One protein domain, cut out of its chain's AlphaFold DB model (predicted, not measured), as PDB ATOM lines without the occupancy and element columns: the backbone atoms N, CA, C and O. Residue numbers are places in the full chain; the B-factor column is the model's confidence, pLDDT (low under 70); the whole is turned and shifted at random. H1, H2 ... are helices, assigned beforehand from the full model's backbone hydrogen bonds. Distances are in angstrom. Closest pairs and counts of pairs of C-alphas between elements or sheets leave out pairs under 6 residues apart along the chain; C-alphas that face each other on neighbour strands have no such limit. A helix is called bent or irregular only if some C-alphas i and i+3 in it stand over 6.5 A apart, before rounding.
ATOM      1  N   SER A   2      -0.790  37.234  13.566       42.62
ATOM      2  CA  SER A   2       0.408  38.077  13.659       42.62
ATOM      3  C   SER A   2       0.598  38.598  15.090       42.62
ATOM      4  O   SER A   2      -0.317  38.534  15.916       42.62
ATOM      5  N   PHE A   3       1.797  39.079  15.419       48.28
ATOM      6  CA  PHE A   3       2.068  39.677  16.729       48.28
ATOM      7  C   PHE A   3       1.190  40.922  16.981       48.28
ATOM      8  O   PHE A   3       0.702  41.128  18.091       48.28
ATOM      9  N   GLU A   4       0.903  41.697  15.929       47.62
ATOM     10  CA  GLU A   4      -0.028  42.832  15.984       47.62
ATOM     11  C   GLU A   4      -1.471  42.405  16.271       47.62
ATOM     12  O   GLU A   4      -2.169  43.091  17.019       47.62
ATOM     13  N   ASP A   5      -1.911  41.256  15.751       48.69
ATOM     14  CA  ASP A   5      -3.258  40.738  16.015       48.69
ATOM     15  C   ASP A   5      -3.421  40.318  17.485       48.69
ATOM     16  O   ASP A   5      -4.464  40.569  18.083       48.69
ATOM     17  N   ARG A   6      -2.372  39.758  18.113       53.34
ATOM     18  CA  ARG A   6      -2.379  39.396  19.547       53.34
ATOM     19  C   ARG A   6      -2.503  40.616  20.460       53.34
ATOM     20  O   ARG A   6      -3.211  40.555  21.460       53.34
ATOM     21  N   ASN A   7      -1.860  41.727  20.093       50.16
ATOM     22  CA  ASN A   7      -1.925  42.983  20.850       50.16
ATOM     23  C   ASN A   7      -3.281  43.693  20.729       50.16
ATOM     24  O   ASN A   7      -3.660  44.433  21.635       50.16
ATOM     25  N   LYS A   8      -4.020  43.465  19.635       48.56
ATOM     26  CA  LYS A   8      -5.358  44.038  19.415       48.56
ATOM     27  C   LYS A   8      -6.482  43.220  20.065       48.56
ATOM     28  O   LYS A   8      -7.533  43.782  20.358       48.56
ATOM     29  N   LEU A   9      -6.274  41.920  20.302       45.09
ATOM     30  CA  LEU A   9      -7.340  40.983  20.687       45.09
ATOM     31  C   LEU A   9      -7.622  40.854  22.189       45.09
ATOM     32  O   LEU A   9      -8.654  40.289  22.542       45.09
ATOM     33  N   VAL A  10      -6.788  41.394  23.081       53.41
ATOM     34  CA  VAL A  10      -7.101  41.381  24.520       53.41
ATOM     35  C   VAL A  10      -7.216  42.804  25.034       53.41
ATOM     36  O   VAL A  10      -6.254  43.413  25.502       53.41
ATOM     37  N   ALA A  11      -8.428  43.343  24.905       59.50
ATOM     38  CA  ALA A  11      -8.800  44.626  25.474       59.50
ATOM     39  C   ALA A  11      -8.407  44.685  26.959       59.50
ATOM     40  O   ALA A  11      -8.498  43.689  27.683       59.50
ATOM     41  N   LYS A  12      -8.014  45.878  27.420       65.62
ATOM     42  CA  LYS A  12      -7.742  46.204  28.832       65.62
ATOM     43  C   LYS A  12      -8.801  45.632  29.790       65.62
ATOM     44  O   LYS A  12      -8.468  45.259  30.910       65.62
ATOM     45  N   ASP A  13     -10.043  45.531  29.324       70.50
ATOM     46  CA  ASP A  13     -11.198  45.116  30.116       70.50
ATOM     47  C   ASP A  13     -11.402  43.588  30.166       70.50
ATOM     48  O   ASP A  13     -12.074  43.091  31.067       70.50
ATOM     49  N   LEU A  14     -10.790  42.820  29.254       80.81
ATOM     50  CA  LEU A  14     -10.934  41.358  29.204       80.81
ATOM     51  C   LEU A  14      -9.942  40.638  30.131       80.81
ATOM     52  O   LEU A  14     -10.264  39.593  30.694       80.81
ATOM     53  N   TRP A  15      -8.749  41.207  30.327       83.44
ATOM     54  CA  TRP A  15      -7.705  40.610  31.169       83.44
ATOM     55  C   TRP A  15      -8.131  40.349  32.621       83.44
ATOM     56  O   TRP A  15      -7.841  39.258  33.110       83.44
ATOM     57  N   PRO A  16      -8.828  41.268  33.321       83.38
ATOM     58  CA  PRO A  16      -9.318  40.995  34.671       83.38
ATOM     59  C   PRO A  16     -10.260  39.786  34.736       83.38
ATOM     60  O   PRO A  16     -10.130  38.963  35.639       83.38
ATOM     61  N   LEU A  17     -11.168  39.645  33.763       84.56
ATOM     62  CA  LEU A  17     -12.106  38.519  33.687       84.56
ATOM     63  C   LEU A  17     -11.378  37.204  33.399       84.56
ATOM     64  O   LEU A  17     -11.616  36.199  34.069       84.56
ATOM     65  N   LEU A  18     -10.455  37.222  32.437       87.50
ATOM     66  CA  LEU A  18      -9.654  36.055  32.089       87.50
ATOM     67  C   LEU A  18      -8.789  35.601  33.269       87.50
ATOM     68  O   LEU A  18      -8.767  34.418  33.590       87.50
ATOM     69  N   ALA A  19      -8.122  36.530  33.956       88.81
ATOM     70  CA  ALA A  19      -7.319  36.218  35.133       88.81
ATOM     71  C   ALA A  19      -8.168  35.653  36.282       88.81
ATOM     72  O   ALA A  19      -7.745  34.718  36.963       88.81
ATOM     73  N   TRP A  20      -9.388  36.170  36.464       88.25
ATOM     74  CA  TRP A  20     -10.328  35.635  37.443       88.25
ATOM     75  C   TRP A  20     -10.718  34.182  37.132       88.25
ATOM     76  O   TRP A  20     -10.693  33.347  38.035       88.25
ATOM     77  N   LEU A  21     -11.013  33.861  35.865       90.00
ATOM     78  CA  LEU A  21     -11.325  32.494  35.418       90.00
ATOM     79  C   LEU A  21     -10.115  31.556  35.529       90.00
ATOM     80  O   LEU A  21     -10.238  30.463  36.071       90.00
ATOM     81  N   ILE A  22      -8.930  31.996  35.098       90.19
ATOM     82  CA  ILE A  22      -7.678  31.232  35.220       90.19
ATOM     83  C   ILE A  22      -7.408  30.866  36.682       90.19
ATOM     84  O   ILE A  22      -7.076  29.719  36.990       90.19
ATOM     85  N   HIS A  23      -7.569  31.828  37.594       90.62
ATOM     86  CA  HIS A  23      -7.417  31.575  39.021       90.62
ATOM     87  C   HIS A  23      -8.511  30.628  39.542       90.62
ATOM     88  O   HIS A  23      -8.239  29.796  40.407       90.62
ATOM     89  N   ALA A  24      -9.741  30.728  39.029       89.69
ATOM     90  CA  ALA A  24     -10.845  29.850  39.407       89.69
ATOM     91  C   ALA A  24     -10.618  28.388  39.030       89.69
ATOM     92  O   ALA A  24     -10.943  27.498  39.809       89.69
ATOM     93  N   GLU A  25     -10.033  28.154  37.862       92.75
ATOM     94  CA  GLU A  25      -9.748  26.819  37.338       92.75
ATOM     95  C   GLU A  25      -8.443  26.218  37.888       92.75
ATOM     96  O   GLU A  25      -8.019  25.156  37.435       92.75
ATOM     97  N   GLY A  26      -7.765  26.893  38.825       90.25
ATOM     98  CA  GLY A  26      -6.483  26.430  39.365       90.25
ATOM     99  C   GLY A  26      -5.328  26.495  38.357       90.25
ATOM    100  O   GLY A  26      -4.307  25.841  38.543       90.25
ATOM    101  N   LYS A  27      -5.461  27.295  37.291       92.69
ATOM    102  CA  LYS A  27      -4.477  27.420  36.199       92.69
ATOM    103  C   LYS A  27      -3.509  28.595  36.380       92.69
ATOM    104  O   LYS A  27      -2.810  28.972  35.441       92.69
ATOM    105  N   ALA A  28      -3.455  29.180  37.577       90.88
ATOM    106  CA  ALA A  28      -2.631  30.353  37.858       90.88
ATOM    107  C   ALA A  28      -1.133  30.115  37.592       90.88
ATOM    108  O   ALA A  28      -0.478  30.973  37.010       90.88
ATOM    109  N   GLU A  29      -0.602  28.941  37.945       91.94
ATOM    110  CA  GLU A  29       0.809  28.604  37.703       91.94
ATOM    111  C   GLU A  29       1.134  28.447  36.213       91.94
ATOM    112  O   GLU A  29       2.145  28.966  35.754       91.94
ATOM    113  N   ALA A  30       0.235  27.856  35.420       89.81
ATOM    114  CA  ALA A  30       0.420  27.780  33.969       89.81
ATOM    115  C   ALA A  30       0.485  29.180  33.327       89.81
ATOM    116  O   ALA A  30       1.255  29.415  32.395       89.81
ATOM    117  N   MET A  31      -0.294  30.134  33.850       89.00
ATOM    118  CA  MET A  31      -0.234  31.533  33.425       89.00
ATOM    119  C   MET A  31       1.087  32.202  33.827       89.00
ATOM    120  O   MET A  31       1.647  32.970  33.042       89.00
ATOM    121  N   TRP A  32       1.612  31.902  35.019       89.69
ATOM    122  CA  TRP A  32       2.944  32.346  35.435       89.69
ATOM    123  C   TRP A  32       4.036  31.814  34.509       89.69
ATOM    124  O   TRP A  32       4.857  32.599  34.031       89.69
ATOM    125  N   ASP A  33       4.023  30.518  34.209       89.19
ATOM    126  CA  ASP A  33       4.994  29.892  33.309       89.19
ATOM    127  C   ASP A  33       4.956  30.522  31.915       89.19
ATOM    128  O   ASP A  33       6.005  30.835  31.340       89.19
ATOM    129  N   TRP A  34       3.754  30.789  31.399       87.00
ATOM    130  CA  TRP A  34       3.576  31.488  30.132       87.00
ATOM    131  C   TRP A  34       4.132  32.920  30.174       87.00
ATOM    132  O   TRP A  34       4.925  33.286  29.304       87.00
ATOM    133  N   LEU A  35       3.816  33.709  31.210       84.56
ATOM    134  CA  LEU A  35       4.356  35.067  31.384       84.56
ATOM    135  C   LEU A  35       5.892  35.079  31.440       84.56
ATOM    136  O   LEU A  35       6.535  35.941  30.836       84.56
ATOM    137  N   ILE A  36       6.492  34.109  32.134       84.88
ATOM    138  CA  ILE A  36       7.949  33.950  32.226       84.88
ATOM    139  C   ILE A  36       8.544  33.593  30.858       84.88
ATOM    140  O   ILE A  36       9.585  34.138  30.476       84.88
ATOM    141  N   ALA A  37       7.917  32.671  30.125       84.12
ATOM    142  CA  ALA A  37       8.374  32.243  28.807       84.12
ATOM    143  C   ALA A  37       8.331  33.391  27.788       84.12
ATOM    144  O   ALA A  37       9.324  33.623  27.094       84.12
ATOM    145  N   GLU A  38       7.237  34.154  27.751       79.50
ATOM    146  CA  GLU A  38       7.083  35.325  26.881       79.50
ATOM    147  C   GLU A  38       8.103  36.418  27.222       79.50
ATOM    148  O   GLU A  38       8.779  36.941  26.334       79.50
ATOM    149  N   ALA A  39       8.313  36.706  28.512       76.00
ATOM    150  CA  ALA A  39       9.334  37.663  28.937       76.00
ATOM    151  C   ALA A  39      10.746  37.235  28.493       76.00
ATOM    152  O   ALA A  39      11.534  38.064  28.030       76.00
ATOM    153  N   LYS A  40      11.076  35.938  28.578       76.00
ATOM    154  CA  LYS A  40      12.353  35.392  28.079       76.00
ATOM    155  C   LYS A  40      12.461  35.470  26.555       76.00
ATOM    156  O   LYS A  40      13.538  35.787  26.050       76.00
ATOM    157  N   ALA A  41      11.384  35.181  25.826       75.06
ATOM    158  CA  ALA A  41      11.354  35.267  24.368       75.06
ATOM    159  C   ALA A  41      11.588  36.710  23.900       75.06
ATOM    160  O   ALA A  41      12.443  36.942  23.044       75.06
ATOM    161  N   PHE A  42      10.934  37.678  24.548       70.44
ATOM    162  CA  PHE A  42      11.088  39.100  24.248       70.44
ATOM    163  C   PHE A  42      12.532  39.595  24.440       70.44
ATOM    164  O   PHE A  42      13.051  40.343  23.608       70.44
ATOM    165  N   MET A  58       4.915  45.144  25.245       68.06
ATOM    166  CA  MET A  58       4.721  44.505  26.556       68.06
ATOM    167  C   MET A  58       3.501  45.024  27.333       68.06
ATOM    168  O   MET A  58       3.283  44.582  28.461       68.06
ATOM    169  N   ARG A  59       2.653  45.907  26.774       74.25
ATOM    170  CA  ARG A  59       1.470  46.427  27.507       74.25
ATOM    171  C   ARG A  59       0.519  45.327  27.965       74.25
ATOM    172  O   ARG A  59      -0.024  45.410  29.063       74.25
ATOM    173  N   TRP A  60       0.339  44.287  27.154       78.75
ATOM    174  CA  TRP A  60      -0.501  43.147  27.520       78.75
ATOM    175  C   TRP A  60      -0.011  42.471  28.812       78.75
ATOM    176  O   TRP A  60      -0.838  42.055  29.615       78.75
ATOM    177  N   SER A  61       1.305  42.435  29.067       82.25
ATOM    178  CA  SER A  61       1.883  41.820  30.273       82.25
ATOM    179  C   SER A  61       1.561  42.609  31.545       82.25
ATOM    180  O   SER A  61       1.357  42.017  32.604       82.25
ATOM    181  N   VAL A  62       1.424  43.936  31.430       85.88
ATOM    182  CA  VAL A  62       0.951  44.819  32.508       85.88
ATOM    183  C   VAL A  62      -0.485  44.456  32.877       85.88
ATOM    184  O   VAL A  62      -0.803  44.286  34.053       85.88
ATOM    185  N   TYR A  63      -1.357  44.309  31.879       86.94
ATOM    186  CA  TYR A  63      -2.756  43.949  32.108       86.94
ATOM    187  C   TYR A  63      -2.907  42.513  32.610       86.94
ATOM    188  O   TYR A  63      -3.692  42.280  33.523       86.94
ATOM    189  N   ALA A  64      -2.126  41.576  32.074       88.25
ATOM    190  CA  ALA A  64      -2.126  40.185  32.499       88.25
ATOM    191  C   ALA A  64      -1.680  40.042  33.960       88.25
ATOM    192  O   ALA A  64      -2.418  39.480  34.767       88.25
ATOM    193  N   LEU A  65      -0.524  40.608  34.337       90.75
ATOM    194  CA  LEU A  65      -0.060  40.546  35.724       90.75
ATOM    195  C   LEU A  65      -0.984  41.334  36.660       90.75
ATOM    196  O   LEU A  65      -1.326  40.844  37.730       90.75
ATOM    197  N   GLY A  66      -1.436  42.524  36.257       92.00
ATOM    198  CA  GLY A  66      -2.404  43.303  37.034       92.00
ATOM    199  C   GLY A  66      -3.717  42.550  37.264       92.00
ATOM    200  O   GLY A  66      -4.232  42.554  38.381       92.00
ATOM    201  N   GLY A  67      -4.224  41.854  36.242       91.81
ATOM    202  CA  GLY A  67      -5.395  40.986  36.335       91.81
ATOM    203  C   GLY A  67      -5.166  39.801  37.271       91.81
ATOM    204  O   GLY A  67      -6.004  39.546  38.130       91.81
ATOM    205  N   MET A  68      -4.019  39.122  37.165       93.62
ATOM    206  CA  MET A  68      -3.648  38.006  38.047       93.62
ATOM    207  C   MET A  68      -3.581  38.442  39.510       93.62
ATOM    208  O   MET A  68      -4.214  37.833  40.367       93.62
ATOM    209  N   ILE A  69      -2.873  39.537  39.798       95.31
ATOM    210  CA  ILE A  69      -2.792  40.115  41.144       95.31
ATOM    211  C   ILE A  69      -4.180  40.545  41.635       95.31
ATOM    212  O   ILE A  69      -4.541  40.254  42.771       95.31
ATOM    213  N   GLY A  70      -4.993  41.164  40.775       94.19
ATOM    214  CA  GLY A  70      -6.385  41.494  41.084       94.19
ATOM    215  C   GLY A  70      -7.235  40.266  41.431       94.19
ATOM    216  O   GLY A  70      -8.022  40.322  42.372       94.19
ATOM    217  N   ALA A  71      -7.045  39.146  40.731       93.75
ATOM    218  CA  ALA A  71      -7.729  37.890  41.025       93.75
ATOM    219  C   ALA A  71      -7.310  37.312  42.387       93.75
ATOM    220  O   ALA A  71      -8.182  36.880  43.139       93.75
ATOM    221  N   TYR A  72      -6.018  37.373  42.739       95.12
ATOM    222  CA  TYR A  72      -5.540  36.985  44.072       95.12
ATOM    223  C   TYR A  72      -6.150  37.847  45.184       95.12
ATOM    224  O   TYR A  72      -6.509  37.308  46.224       95.12
ATOM    225  N   ILE A  73      -6.302  39.160  44.966       94.69
ATOM    226  CA  ILE A  73      -6.973  40.062  45.920       94.69
ATOM    227  C   ILE A  73      -8.447  39.667  46.073       94.69
ATOM    228  O   ILE A  73      -8.931  39.487  47.184       94.69
ATOM    229  N   ALA A  74      -9.161  39.491  44.958       92.00
ATOM    230  CA  ALA A  74     -10.595  39.206  44.966       92.00
ATOM    231  C   ALA A  74     -10.956  37.820  45.530       92.00
ATOM    232  O   ALA A  74     -12.100  37.602  45.923       92.00
ATOM    233  N   ARG A  75     -10.013  36.871  45.524       89.75
ATOM    234  CA  ARG A  75     -10.212  35.487  45.983       89.75
ATOM    235  C   ARG A  75      -9.435  35.149  47.257       89.75
ATOM    236  O   ARG A  75      -9.347  33.972  47.604       89.75
ATOM    237  N   ALA A  76      -8.872  36.144  47.941       91.69
ATOM    238  CA  ALA A  76      -8.185  35.934  49.209       91.69
ATOM    239  C   ALA A  76      -9.176  35.398  50.265       91.69
ATOM    240  O   ALA A  76     -10.175  36.066  50.536       91.69
ATOM    241  N   PRO A  77      -8.938  34.216  50.873       90.44
ATOM    242  CA  PRO A  77      -9.877  33.620  51.830       90.44
ATOM    243  C   PRO A  77     -10.132  34.474  53.077       90.44
ATOM    244  O   PRO A  77     -11.207  34.412  53.661       90.44
ATOM    245  N   ASP A  78      -9.136  35.261  53.481       90.69
ATOM    246  CA  ASP A  78      -9.166  36.164  54.634       90.69
ATOM    247  C   ASP A  78      -9.553  37.607  54.253       90.69
ATOM    248  O   ASP A  78      -9.581  38.487  55.110       90.69
ATOM    249  N   GLY A  79      -9.815  37.868  52.966       89.19
ATOM    250  CA  GLY A  79     -10.070  39.204  52.426       89.19
ATOM    251  C   GLY A  79      -8.864  40.152  52.459       89.19
ATOM    252  O   GLY A  79      -8.995  41.307  52.053       89.19
ATOM    253  N   THR A  80      -7.690  39.705  52.925       94.50
ATOM    254  CA  THR A  80      -6.488  40.541  52.994       94.50
ATOM    255  C   THR A  80      -5.747  40.548  51.658       94.50
ATOM    256  O   THR A  80      -5.898  39.674  50.805       94.50
ATOM    257  N   ILE A  81      -4.854  41.520  51.477       96.50
ATOM    258  CA  ILE A  81      -3.986  41.580  50.295       96.50
ATOM    259  C   ILE A  81      -2.703  40.736  50.434       96.50
ATOM    260  O   ILE A  81      -1.837  40.808  49.564       96.50
ATOM    261  N   ASN A  82      -2.553  39.921  51.488       97.44
ATOM    262  CA  ASN A  82      -1.309  39.190  51.787       97.44
ATOM    263  C   ASN A  82      -0.860  38.264  50.652       97.44
ATOM    264  O   ASN A  82       0.320  38.230  50.300       97.44
ATOM    265  N   ILE A  83      -1.792  37.516  50.055       95.81
ATOM    266  CA  ILE A  83      -1.471  36.615  48.941       95.81
ATOM    267  C   ILE A  83      -0.977  37.435  47.746       95.81
ATOM    268  O   ILE A  83       0.063  37.124  47.170       95.81
ATOM    269  N   ALA A  84      -1.667  38.526  47.418       96.38
ATOM    270  CA  ALA A  84      -1.283  39.423  46.336       96.38
ATOM    271  C   ALA A  84       0.095  40.071  46.562       96.38
ATOM    272  O   ALA A  84       0.879  40.168  45.617       96.38
ATOM    273  N   LEU A  85       0.424  40.436  47.808       97.06
ATOM    274  CA  LEU A  85       1.744  40.943  48.195       97.06
ATOM    275  C   LEU A  85       2.853  39.897  47.955       97.06
ATOM    276  O   LEU A  85       3.882  40.190  47.350       97.06
ATOM    277  N   ARG A  86       2.627  38.629  48.312       96.62
ATOM    278  CA  ARG A  86       3.594  37.554  48.007       96.62
ATOM    279  C   ARG A  86       3.777  37.356  46.501       96.62
ATOM    280  O   ARG A  86       4.892  37.125  46.034       96.62
ATOM    281  N   GLN A  87       2.697  37.466  45.731       95.12
ATOM    282  CA  GLN A  87       2.746  37.309  44.276       95.12
ATOM    283  C   GLN A  87       3.438  38.487  43.578       95.12
ATOM    284  O   GLN A  87       4.141  38.268  42.593       95.12
ATOM    285  N   ILE A  88       3.319  39.720  44.088       93.50
ATOM    286  CA  ILE A  88       4.110  40.843  43.559       93.50
ATOM    287  C   ILE A  88       5.592  40.709  43.927       93.50
ATOM    288  O   ILE A  88       6.434  40.997  43.080       93.50
ATOM    289  N   ASN A  89       5.927  40.172  45.105       92.25
ATOM    290  CA  ASN A  89       7.318  39.873  45.470       92.25
ATOM    291  C   ASN A  89       7.904  38.789  44.552       92.25
ATOM    292  O   ASN A  89       9.007  38.953  44.031       92.25
ATOM    293  N   ARG A  90       7.133  37.732  44.248       92.00
ATOM    294  CA  ARG A  90       7.490  36.734  43.222       92.00
ATOM    295  C   ARG A  90       7.704  37.388  41.857       92.00
ATOM    296  O   ARG A  90       8.712  37.121  41.209       92.00
ATOM    297  N   ALA A  91       6.786  38.256  41.427       90.19
ATOM    298  CA  ALA A  91       6.922  38.977  40.163       90.19
ATOM    299  C   ALA A  91       8.205  39.810  40.134       90.19
ATOM    300  O   ALA A  91       8.932  39.783  39.147       90.19
ATOM    301  N   PHE A  92       8.502  40.528  41.216       88.50
ATOM    302  CA  PHE A  92       9.695  41.355  41.313       88.50
ATOM    303  C   PHE A  92      10.978  40.525  41.359       88.50
ATOM    304  O   PHE A  92      11.956  40.942  40.764       88.50
ATOM    305  N   ALA A  93      10.986  39.331  41.951       87.44
ATOM    306  CA  ALA A  93      12.146  38.436  41.894       87.44
ATOM    307  C   ALA A  93      12.415  37.876  40.481       87.44
ATOM    308  O   ALA A  93      13.552  37.568  40.132       87.44
ATOM    309  N   ILE A  94      11.370  37.724  39.662       84.19
ATOM    310  CA  ILE A  94      11.463  37.184  38.295       84.19
ATOM    311  C   ILE A  94      11.773  38.288  37.276       84.19
ATOM    312  O   ILE A  94      12.547  38.082  36.335       84.19
ATOM    313  N   PHE A  95      11.124  39.441  37.434       79.44
ATOM    314  CA  PHE A  95      11.100  40.535  36.464       79.44
ATOM    315  C   PHE A  95      11.873  41.784  36.937       79.44
ATOM    316  O   PHE A  95      12.112  42.691  36.144       79.44
ATOM    317  N   GLY A  96      12.290  41.853  38.205       70.06
ATOM    318  CA  GLY A  96      13.047  42.966  38.795       70.06
ATOM    319  C   GLY A  96      14.273  42.525  39.620       70.06
ATOM    320  O   GLY A  96      14.614  41.342  39.641       70.06
ATOM    321  N   PRO A  97      14.967  43.484  40.271       59.94
ATOM    322  CA  PRO A  97      15.170  44.857  39.812       59.94
ATOM    323  C   PRO A  97      16.216  44.859  38.685       59.94
ATOM    324  O   PRO A  97      17.378  44.499  38.875       59.94
ATOM    325  N   ALA A  98      15.804  45.226  37.473       59.91
ATOM    326  CA  ALA A  98      16.606  45.014  36.277       59.91
ATOM    327  C   ALA A  98      17.462  46.212  35.854       59.91
ATOM    328  O   ALA A  98      17.081  47.375  35.972       59.91
ATOM    329  N   LYS A  99      18.557  45.877  35.167       54.00
ATOM    330  CA  LYS A  99      19.423  46.750  34.363       54.00
ATOM    331  C   LYS A  99      18.706  47.421  33.162       54.00
ATOM    332  O   LYS A  99      19.371  48.104  32.390       54.00
ATOM    333  N   SER A 100      17.383  47.248  32.959       61.84
ATOM    334  CA  SER A 100      16.611  47.972  31.925       61.84
ATOM    335  C   SER A 100      15.099  48.080  32.212       61.84
ATOM    336  O   SER A 100      14.505  47.170  32.787       61.84
ATOM    337  N   LEU A 101      14.468  49.168  31.739       62.25
ATOM    338  CA  LEU A 101      13.042  49.492  31.933       62.25
ATOM    339  C   LEU A 101      12.069  48.421  31.410       62.25
ATOM    340  O   LEU A 101      11.021  48.220  32.008       62.25
ATOM    341  N   CYS A 102      12.389  47.726  30.312       60.97
ATOM    342  CA  CYS A 102      11.478  46.754  29.690       60.97
ATOM    343  C   CYS A 102      11.210  45.524  30.569       60.97
ATOM    344  O   CYS A 102      10.175  44.881  30.418       60.97
ATOM    345  N   GLU A 103      12.134  45.187  31.468       65.94
ATOM    346  CA  GLU A 103      11.985  44.031  32.355       65.94
ATOM    347  C   GLU A 103      11.063  44.353  33.534       65.94
ATOM    348  O   GLU A 103      10.304  43.496  33.967       65.94
ATOM    349  N   THR A 104      11.034  45.610  33.980       73.56
ATOM    350  CA  THR A 104      10.181  46.081  35.078       73.56
ATOM    351  C   THR A 104       8.757  46.444  34.647       73.56
ATOM    352  O   THR A 104       7.888  46.570  35.511       73.56
ATOM    353  N   VAL A 105       8.479  46.572  33.340       76.38
ATOM    354  CA  VAL A 105       7.145  46.924  32.808       76.38
ATOM    355  C   VAL A 105       6.020  46.028  33.353       76.38
ATOM    356  O   VAL A 105       5.053  46.595  33.866       76.38
ATOM    357  N   PRO A 106       6.107  44.679  33.331       79.81
ATOM    358  CA  PRO A 106       5.018  43.824  33.813       79.81
ATOM    359  C   PRO A 106       4.630  44.128  35.267       79.81
ATOM    360  O   PRO A 106       3.444  44.238  35.585       79.81
ATOM    361  N   VAL A 107       5.629  44.360  36.132       87.44
ATOM    362  CA  VAL A 107       5.469  44.610  37.579       87.44
ATOM    363  C   VAL A 107       4.582  45.831  37.855       87.44
ATOM    364  O   VAL A 107       3.847  45.845  38.843       87.44
ATOM    365  N   ILE A 108       4.558  46.825  36.957       88.06
ATOM    366  CA  ILE A 108       3.722  48.034  37.083       88.06
ATOM    367  C   ILE A 108       2.233  47.682  37.220       88.06
ATOM    368  O   ILE A 108       1.507  48.336  37.978       88.06
ATOM    369  N   GLY A 109       1.772  46.649  36.511       88.38
ATOM    370  CA  GLY A 109       0.378  46.214  36.549       88.38
ATOM    371  C   GLY A 109      -0.010  45.684  37.922       88.38
ATOM    372  O   GLY A 109      -1.008  46.115  38.502       88.38
ATOM    373  N   GLY A 110       0.835  44.817  38.478       91.25
ATOM    374  CA  GLY A 110       0.660  44.287  39.825       91.25
ATOM    375  C   GLY A 110       0.773  45.367  40.906       91.25
ATOM    376  O   GLY A 110      -0.081  45.430  41.789       91.25
ATOM    377  N   ILE A 111       1.737  46.290  40.780       93.31
ATOM    378  CA  ILE A 111       1.852  47.463  41.664       93.31
ATOM    379  C   ILE A 111       0.551  48.261  41.682       93.31
ATOM    380  O   ILE A 111       0.057  48.636  42.744       93.31
ATOM    381  N   THR A 112      -0.016  48.521  40.505       91.94
ATOM    382  CA  THR A 112      -1.250  49.300  40.380       91.94
ATOM    383  C   THR A 112      -2.428  48.592  41.050       91.94
ATOM    384  O   THR A 112      -3.205  49.250  41.743       91.94
ATOM    385  N   ALA A 113      -2.542  47.270  40.891       93.56
ATOM    386  CA  ALA A 113      -3.598  46.471  41.509       93.56
ATOM    387  C   ALA A 113      -3.519  46.493  43.047       93.56
ATOM    388  O   ALA A 113      -4.504  46.850  43.696       93.56
ATOM    389  N   VAL A 114      -2.342  46.207  43.622       96.19
ATOM    390  CA  VAL A 114      -2.126  46.250  45.083       96.19
ATOM    391  C   VAL A 114      -2.384  47.651  45.625       96.19
ATOM    392  O   VAL A 114      -3.121  47.814  46.595       96.19
ATOM    393  N   ARG A 115      -1.834  48.684  44.974       95.06
ATOM    394  CA  ARG A 115      -1.988  50.068  45.432       95.06
ATOM    395  C   ARG A 115      -3.449  50.510  45.418       95.06
ATOM    396  O   ARG A 115      -3.882  51.174  46.351       95.06
ATOM    397  N   LYS A 116      -4.211  50.133  44.384       93.50
ATOM    398  CA  LYS A 116      -5.649  50.419  44.316       93.50
ATOM    399  C   LYS A 116      -6.391  49.740  45.464       93.50
ATOM    400  O   LYS A 116      -7.191  50.406  46.107       93.50
ATOM    401  N   ALA A 117      -6.110  48.465  45.733       94.88
ATOM    402  CA  ALA A 117      -6.743  47.735  46.828       94.88
ATOM    403  C   ALA A 117      -6.418  48.353  48.194       94.88
ATOM    404  O   ALA A 117      -7.339  48.710  48.920       94.88
ATOM    405  N   ALA A 118      -5.141  48.607  48.496       95.12
ATOM    406  CA  ALA A 118      -4.716  49.219  49.760       95.12
ATOM    407  C   ALA A 118      -5.326  50.614  50.006       95.12
ATOM    408  O   ALA A 118      -5.558  51.017  51.146       95.12
ATOM    409  N   GLN A 119      -5.620  51.360  48.937       94.00
ATOM    410  CA  GLN A 119      -6.244  52.685  49.012       94.00
ATOM    411  C   GLN A 119      -7.761  52.654  49.228       94.00
ATOM    412  O   GLN A 119      -8.335  53.691  49.560       94.00
ATOM    413  N   THR A 120      -8.421  51.506  49.062       91.56
ATOM    414  CA  THR A 120      -9.850  51.382  49.385       91.56
ATOM    415  C   THR A 120     -10.073  51.430  50.893       91.56
ATOM    416  O   THR A 120      -9.213  50.997  51.665       91.56
ATOM    417  N   ILE A 121     -11.213  51.983  51.313       87.31
ATOM    418  CA  ILE A 121     -11.595  52.063  52.730       87.31
ATOM    419  C   ILE A 121     -11.793  50.651  53.292       87.31
ATOM    420  O   ILE A 121     -11.348  50.382  54.391       87.31
ATOM    421  N   ASP A 122     -12.329  49.722  52.502       88.00
ATOM    422  CA  ASP A 122     -12.661  48.370  52.968       88.00
ATOM    423  C   ASP A 122     -11.464  47.404  53.022       88.00
ATOM    424  O   ASP A 122     -11.644  46.226  53.315       88.00
ATOM    425  N   CYS A 123     -10.242  47.862  52.720       92.69
ATOM    426  CA  CYS A 123      -9.054  47.010  52.767       92.69
ATOM    427  C   CYS A 123      -8.738  46.613  54.219       92.69
ATOM    428  O   CYS A 123      -8.367  47.491  55.005       92.69
ATOM    429  N   PRO A 124      -8.795  45.316  54.576       92.81
ATOM    430  CA  PRO A 124      -8.427  44.874  55.914       92.81
ATOM    431  C   PRO A 124      -6.926  45.071  56.180       92.81
ATOM    432  O   PRO A 124      -6.135  45.123  55.226       92.81
ATOM    433  N   PRO A 125      -6.508  45.116  57.458       94.62
ATOM    434  CA  PRO A 125      -5.099  45.049  57.820       94.62
ATOM    435  C   PRO A 125      -4.407  43.815  57.240       94.62
ATOM    436  O   PRO A 125      -5.003  42.746  57.102       94.62
ATOM    437  N   CYS A 126      -3.132  43.967  56.896       95.31
ATOM    438  CA  CYS A 126      -2.314  42.915  56.303       95.31
ATOM    439  C   CYS A 126      -1.016  42.720  57.100       95.31
ATOM    440  O   CYS A 126      -0.752  43.428  58.074       95.31
ATOM    441  N   ASP A 127      -0.185  41.767  56.686       96.94
ATOM    442  CA  ASP A 127       1.163  41.619  57.227       96.94
ATOM    443  C   ASP A 127       1.978  42.892  56.903       96.94
ATOM    444  O   ASP A 127       2.141  43.224  55.718       96.94
ATOM    445  N   PRO A 128       2.451  43.642  57.919       96.50
ATOM    446  CA  PRO A 128       3.169  44.886  57.688       96.50
ATOM    447  C   PRO A 128       4.510  44.667  56.982       96.50
ATOM    448  O   PRO A 128       4.873  45.485  56.142       96.50
ATOM    449  N   ALA A 129       5.199  43.547  57.228       97.25
ATOM    450  CA  ALA A 129       6.481  43.264  56.586       97.25
ATOM    451  C   ALA A 129       6.312  43.058  55.074       97.25
ATOM    452  O   ALA A 129       7.059  43.630  54.280       97.25
ATOM    453  N   LEU A 130       5.271  42.324  54.660       96.75
ATOM    454  CA  LEU A 130       4.953  42.142  53.239       96.75
ATOM    455  C   LEU A 130       4.604  43.466  52.549       96.75
ATOM    456  O   LEU A 130       4.950  43.669  51.383       96.75
ATOM    457  N   TYR A 131       3.903  44.364  53.245       97.31
ATOM    458  CA  TYR A 131       3.555  45.662  52.676       97.31
ATOM    459  C   TYR A 131       4.768  46.593  52.594       97.31
ATOM    460  O   TYR A 131       4.929  47.282  51.589       97.31
ATOM    461  N   ASP A 132       5.654  46.591  53.588       96.19
ATOM    462  CA  ASP A 132       6.896  47.371  53.548       96.19
ATOM    463  C   ASP A 132       7.859  46.881  52.452       96.19
ATOM    464  O   ASP A 132       8.448  47.704  51.745       96.19
ATOM    465  N   GLU A 133       7.956  45.567  52.218       95.38
ATOM    466  CA  GLU A 133       8.653  45.010  51.047       95.38
ATOM    467  C   GLU A 133       8.051  45.546  49.738       95.38
ATOM    468  O   GLU A 133       8.773  46.015  48.851       95.38
ATOM    469  N   PHE A 134       6.719  45.560  49.640       95.62
ATOM    470  CA  PHE A 134       6.015  46.144  48.502       95.62
ATOM    471  C   PHE A 134       6.313  47.641  48.332       95.62
ATOM    472  O   PHE A 134       6.516  48.094  47.203       95.62
ATOM    473  N   VAL A 135       6.396  48.417  49.419       94.81
ATOM    474  CA  VAL A 135       6.815  49.826  49.354       94.81
ATOM    475  C   VAL A 135       8.198  49.937  48.715       94.81
ATOM    476  O   VAL A 135       8.362  50.740  47.795       94.81
ATOM    477  N   GLY A 136       9.159  49.105  49.130       92.00
ATOM    478  CA  GLY A 136      10.494  49.040  48.524       92.00
ATOM    479  C   GLY A 136      10.441  48.816  47.009       92.00
ATOM    480  O   GLY A 136      10.998  49.607  46.245       92.00
ATOM    481  N   ILE A 137       9.662  47.824  46.567       90.81
ATOM    482  CA  ILE A 137       9.450  47.519  45.142       90.81
ATOM    483  C   ILE A 137       8.919  48.740  44.378       90.81
ATOM    484  O   ILE A 137       9.411  49.067  43.296       90.81
ATOM    485  N   VAL A 138       7.918  49.444  44.917       90.44
ATOM    486  CA  VAL A 138       7.353  50.623  44.240       90.44
ATOM    487  C   VAL A 138       8.395  51.730  44.082       90.44
ATOM    488  O   VAL A 138       8.428  52.380  43.035       90.44
ATOM    489  N   LEU A 139       9.249  51.944  45.084       88.62
ATOM    490  CA  LEU A 139      10.296  52.968  45.034       88.62
ATOM    491  C   LEU A 139      11.425  52.620  44.057       88.62
ATOM    492  O   LEU A 139      12.028  53.532  43.478       88.62
ATOM    493  N   ASP A 140      11.681  51.336  43.828       85.44
ATOM    494  CA  ASP A 140      12.634  50.879  42.815       85.44
ATOM    495  C   ASP A 140      12.088  51.032  41.392       85.44
ATOM    496  O   ASP A 140      12.836  51.389  40.479       85.44
ATOM    497  N   VAL A 141      10.783  50.818  41.198       81.75
ATOM    498  CA  VAL A 141      10.151  50.824  39.869       81.75
ATOM    499  C   VAL A 141       9.678  52.216  39.429       81.75
ATOM    500  O   VAL A 141       9.779  52.552  38.247       81.75
ATOM    501  N   GLN A 142       9.122  53.036  40.327       78.12
ATOM    502  CA  GLN A 142       8.449  54.285  39.949       78.12
ATOM    503  C   GLN A 142       9.354  55.523  40.057       78.12
ATOM    504  O   GLN A 142      10.089  55.731  41.024       78.12
ATOM    505  N   LYS A 143       9.237  56.413  39.062       67.25
ATOM    506  CA  LYS A 143       9.780  57.781  39.127       67.25
ATOM    507  C   LYS A 143       9.018  58.579  40.200       67.25
ATOM    508  O   LYS A 143       7.875  58.263  40.497       67.25
ATOM    509  N   CYS A 144       9.622  59.629  40.766       73.75
ATOM    510  CA  CYS A 144       9.022  60.459  41.833       73.75
ATOM    511  C   CYS A 144       8.779  59.718  43.168       73.75
ATOM    512  O   CYS A 144       7.688  59.776  43.743       73.75
ATOM    513  N   ARG A 145       9.835  59.076  43.685       82.12
ATOM    514  CA  ARG A 145       9.854  58.283  44.930       82.12
ATOM    515  C   ARG A 145       9.137  58.940  46.114       82.12
ATOM    516  O   ARG A 145       8.328  58.284  46.756       82.12
ATOM    517  N   THR A 146       9.357  60.234  46.362       86.25
ATOM    518  CA  THR A 146       8.784  60.945  47.521       86.25
ATOM    519  C   THR A 146       7.256  60.925  47.542       86.25
ATOM    520  O   THR A 146       6.663  60.623  48.572       86.25
ATOM    521  N   ARG A 147       6.601  61.185  46.399       88.44
ATOM    522  CA  ARG A 147       5.131  61.184  46.312       88.44
ATOM    523  C   ARG A 147       4.570  59.780  46.520       88.44
ATOM    524  O   ARG A 147       3.583  59.610  47.230       88.44
ATOM    525  N   HIS A 148       5.178  58.781  45.882       89.31
ATOM    526  CA  HIS A 148       4.729  57.395  46.006       89.31
ATOM    527  C   HIS A 148       4.900  56.876  47.429       89.31
ATOM    528  O   HIS A 148       3.949  56.321  47.971       89.31
ATOM    529  N   PHE A 149       6.050  57.136  48.052       93.56
ATOM    530  CA  PHE A 149       6.302  56.813  49.454       93.56
ATOM    531  C   PHE A 149       5.244  57.426  50.376       93.56
ATOM    532  O   PHE A 149       4.605  56.711  51.142       93.56
ATOM    533  N   ALA A 150       5.004  58.733  50.236       94.62
ATOM    534  CA  ALA A 150       4.034  59.464  51.039       94.62
ATOM    535  C   ALA A 150       2.622  58.865  50.962       94.62
ATOM    536  O   ALA A 150       1.977  58.639  51.982       94.62
ATOM    537  N   ILE A 151       2.151  58.561  49.750       94.44
ATOM    538  CA  ILE A 151       0.831  57.956  49.541       94.44
ATOM    539  C   ILE A 151       0.783  56.529  50.103       94.44
ATOM    540  O   ILE A 151      -0.216  56.142  50.703       94.44
ATOM    541  N   LEU A 152       1.830  55.730  49.895       95.81
ATOM    542  CA  LEU A 152       1.855  54.345  50.362       95.81
ATOM    543  C   LEU A 152       1.846  54.248  51.887       95.81
ATOM    544  O   LEU A 152       1.150  53.380  52.409       95.81
ATOM    545  N   LYS A 153       2.561  55.141  52.584       97.06
ATOM    546  CA  LYS A 153       2.542  55.222  54.051       97.06
ATOM    547  C   LYS A 153       1.207  55.742  54.586       97.06
ATOM    548  O   LYS A 153       0.675  55.156  55.521       97.06
ATOM    549  N   LEU A 154       0.596  56.730  53.932       97.00
ATOM    550  CA  LEU A 154      -0.727  57.237  54.319       97.00
ATOM    551  C   LEU A 154      -1.836  56.168  54.247       97.00
ATOM    552  O   LEU A 154      -2.765  56.164  55.055       97.00
ATOM    553  N   TYR A 155      -1.757  55.270  53.263       96.44
ATOM    554  CA  TYR A 155      -2.726  54.187  53.050       96.44
ATOM    555  C   TYR A 155      -2.203  52.815  53.483       96.44
ATOM    556  O   TYR A 155      -2.739  51.797  53.046       96.44
ATOM    557  N   HIS A 156      -1.165  52.762  54.318       96.81
ATOM    558  CA  HIS A 156      -0.647  51.489  54.799       96.81
ATOM    559  C   HIS A 156      -1.765  50.717  55.533       96.81
ATOM    560  O   HIS A 156      -2.371  51.276  56.447       96.81
ATOM    561  N   PRO A 157      -2.037  49.441  55.185       95.94
ATOM    562  CA  PRO A 157      -3.161  48.693  55.762       95.94
ATOM    563  C   PRO A 157      -3.120  48.470  57.280       95.94
ATOM    564  O   PRO A 157      -4.144  48.186  57.886       95.94
ATOM    565  N   THR A 158      -1.949  48.603  57.900       96.00
ATOM    566  CA  THR A 158      -1.712  48.201  59.294       96.00
ATOM    567  C   THR A 158      -1.041  49.311  60.093       96.00
ATOM    568  O   THR A 158      -1.327  49.478  61.273       96.00
ATOM    569  N   GLN A 159      -0.161  50.089  59.457       95.69
ATOM    570  CA  GLN A 159       0.599  51.168  60.094       95.69
ATOM    571  C   GLN A 159       0.480  52.469  59.286       95.69
ATOM    572  O   GLN A 159       1.469  52.931  58.710       95.69
ATOM    573  N   PRO A 160      -0.734  53.032  59.149       96.25
ATOM    574  CA  PRO A 160      -0.929  54.250  58.379       96.25
ATOM    575  C   PRO A 160      -0.253  55.440  59.072       96.25
ATOM    576  O   PRO A 160      -0.462  55.683  60.258       96.25
ATOM    577  N   ASP A 161       0.537  56.200  58.313       97.19
ATOM    578  CA  ASP A 161       1.306  57.350  58.806       97.19
ATOM    579  C   ASP A 161       1.022  58.592  57.941       97.19
ATOM    580  O   ASP A 161       1.277  58.566  56.728       97.19
TER     581      ASP A 161
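AT A GLANCE: This is residues 2 to 42 and 58 to 161 of the 271 residues of an uncharacterized protein of Teratosphaeria nubilosa (UniProt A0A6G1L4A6). Four helices, H4 to H7, make an up-and-down bundle, each running against the one before it, with H4 and H6 packed along each other at its core. At one end of the bundle H8 folds back along H7; at the other end H2 crosses H4 and H3 runs near H4, H5 and H6, while the short H1 lies at the far end, near H4. The printed part has 145 residues with eight named helices, H1 to H8 in order along the chain, and no named strand; its class is all helix. The whole is compact, with a radius of gyration of the C-alphas of 15.0 A, and the C-alphas span 49 by 35 by 23 A along their three main axes.

IN THESE COORDINATES: H1 is residues 3 to 9, and its first C-alpha, of Phe 3, stands at (2.068, 39.677, 16.729). H2 is residues 14 to 24. H3, residues 28 to 42, measures 21.2 A from first to last C-alpha and ends at the cut. H4, residues 59 to 74, measures 22.4 A, and C-alpha 59 is at (1.470, 46.427, 27.507). H5, residues 82 to 95, measures 19.8 A. H6, residues 101 to 119, is the longest helix at 19 residues and 26.0 A. H6 is irregular: C-alphas 103 and 106 are 7.1 A apart, and it has a kink of 36 degrees near residue 108. H7, residues 128 to 141, measures 20.0 A. H8 is residues 145 to 154, and C-alpha 154 is at (-0.727, 57.237, 54.319).

HOW THE PARTS SIT: In the bundle, H4 and H6 touch with 37 pairs of C-alphas within 8 A; they run the same way at a shallow tilt of 31 degrees, and their closest C-alphas, of Gly 66 and Gly 109, are 4.1 A apart. H4 and H5 form a helical hairpin at a shallow tilt of 25 degrees; H4 touches H5 with residues 69 to 73 alone, closest at the C-alphas of Tyr 72 and Ala 84, 5.4 A. H5 and H6 form another hairpin, opposite ways at a shallow tilt of 11 degrees, with the C-alphas of Phe 95 and Glu 103 closest at 5.5 A. H5 and H7 touch and run the same way at a shallow tilt of 34 degrees, only just short of steep; their closest C-alphas, of Leu 85 and Leu 130, are 6.1 A apart. H6 and H7, also a hairpin, only just touch, with 3 pairs of C-alphas within 8 A, the closest being those of Thr 104 and Val 141 at 6.7 A. H4 and H7 are apart. H7 and H8 form a hairpin at a shallow tilt of 22 degrees; H7 touches H8 with residues 135 to 139 alone, and the closest C-alphas are those of Leu 139 and Arg 145, 5.3 A. H2 touches H4 at a steep tilt of 46 degrees, the same way, with the C-alphas of Pro 16 and Gly 67 closest at 4.3 A. H2 and H3 touch only at the corner, and only just, with 3 pairs of C-alphas within 8 A; the closest are those of Ile 22 and Ala 28, 5.8 A. H3 is close but not clearly touching to H4, where the C-alphas of Leu 35 and Ser 61 are closest at 7.3 A. H1 touches no helix and is close but not clearly touching to H4, with the C-alphas of Asn 7 and Trp 60 closest at 6.8 A. Every O i to N i+4 pair is within hydrogen-bond range in H1, H2, H3, H4, H5, H7 and H8; in H6 10 of 15 are.

THE WHOLE: The C-alphas of Ser 2 and Asp 161, the two farthest apart, are 49.1 A from each other. Residues 43 to 57 are not printed, and C-alphas 42 and 58 are 8.7 A apart across the cut. Of the links printed whole, those from H4 to H5 and from H6 to H7 are short and the others tight. The mean pLDDT of the printed part is 85.0; residues 2 to 12, 58, 97 to 103 and 143 are under 70.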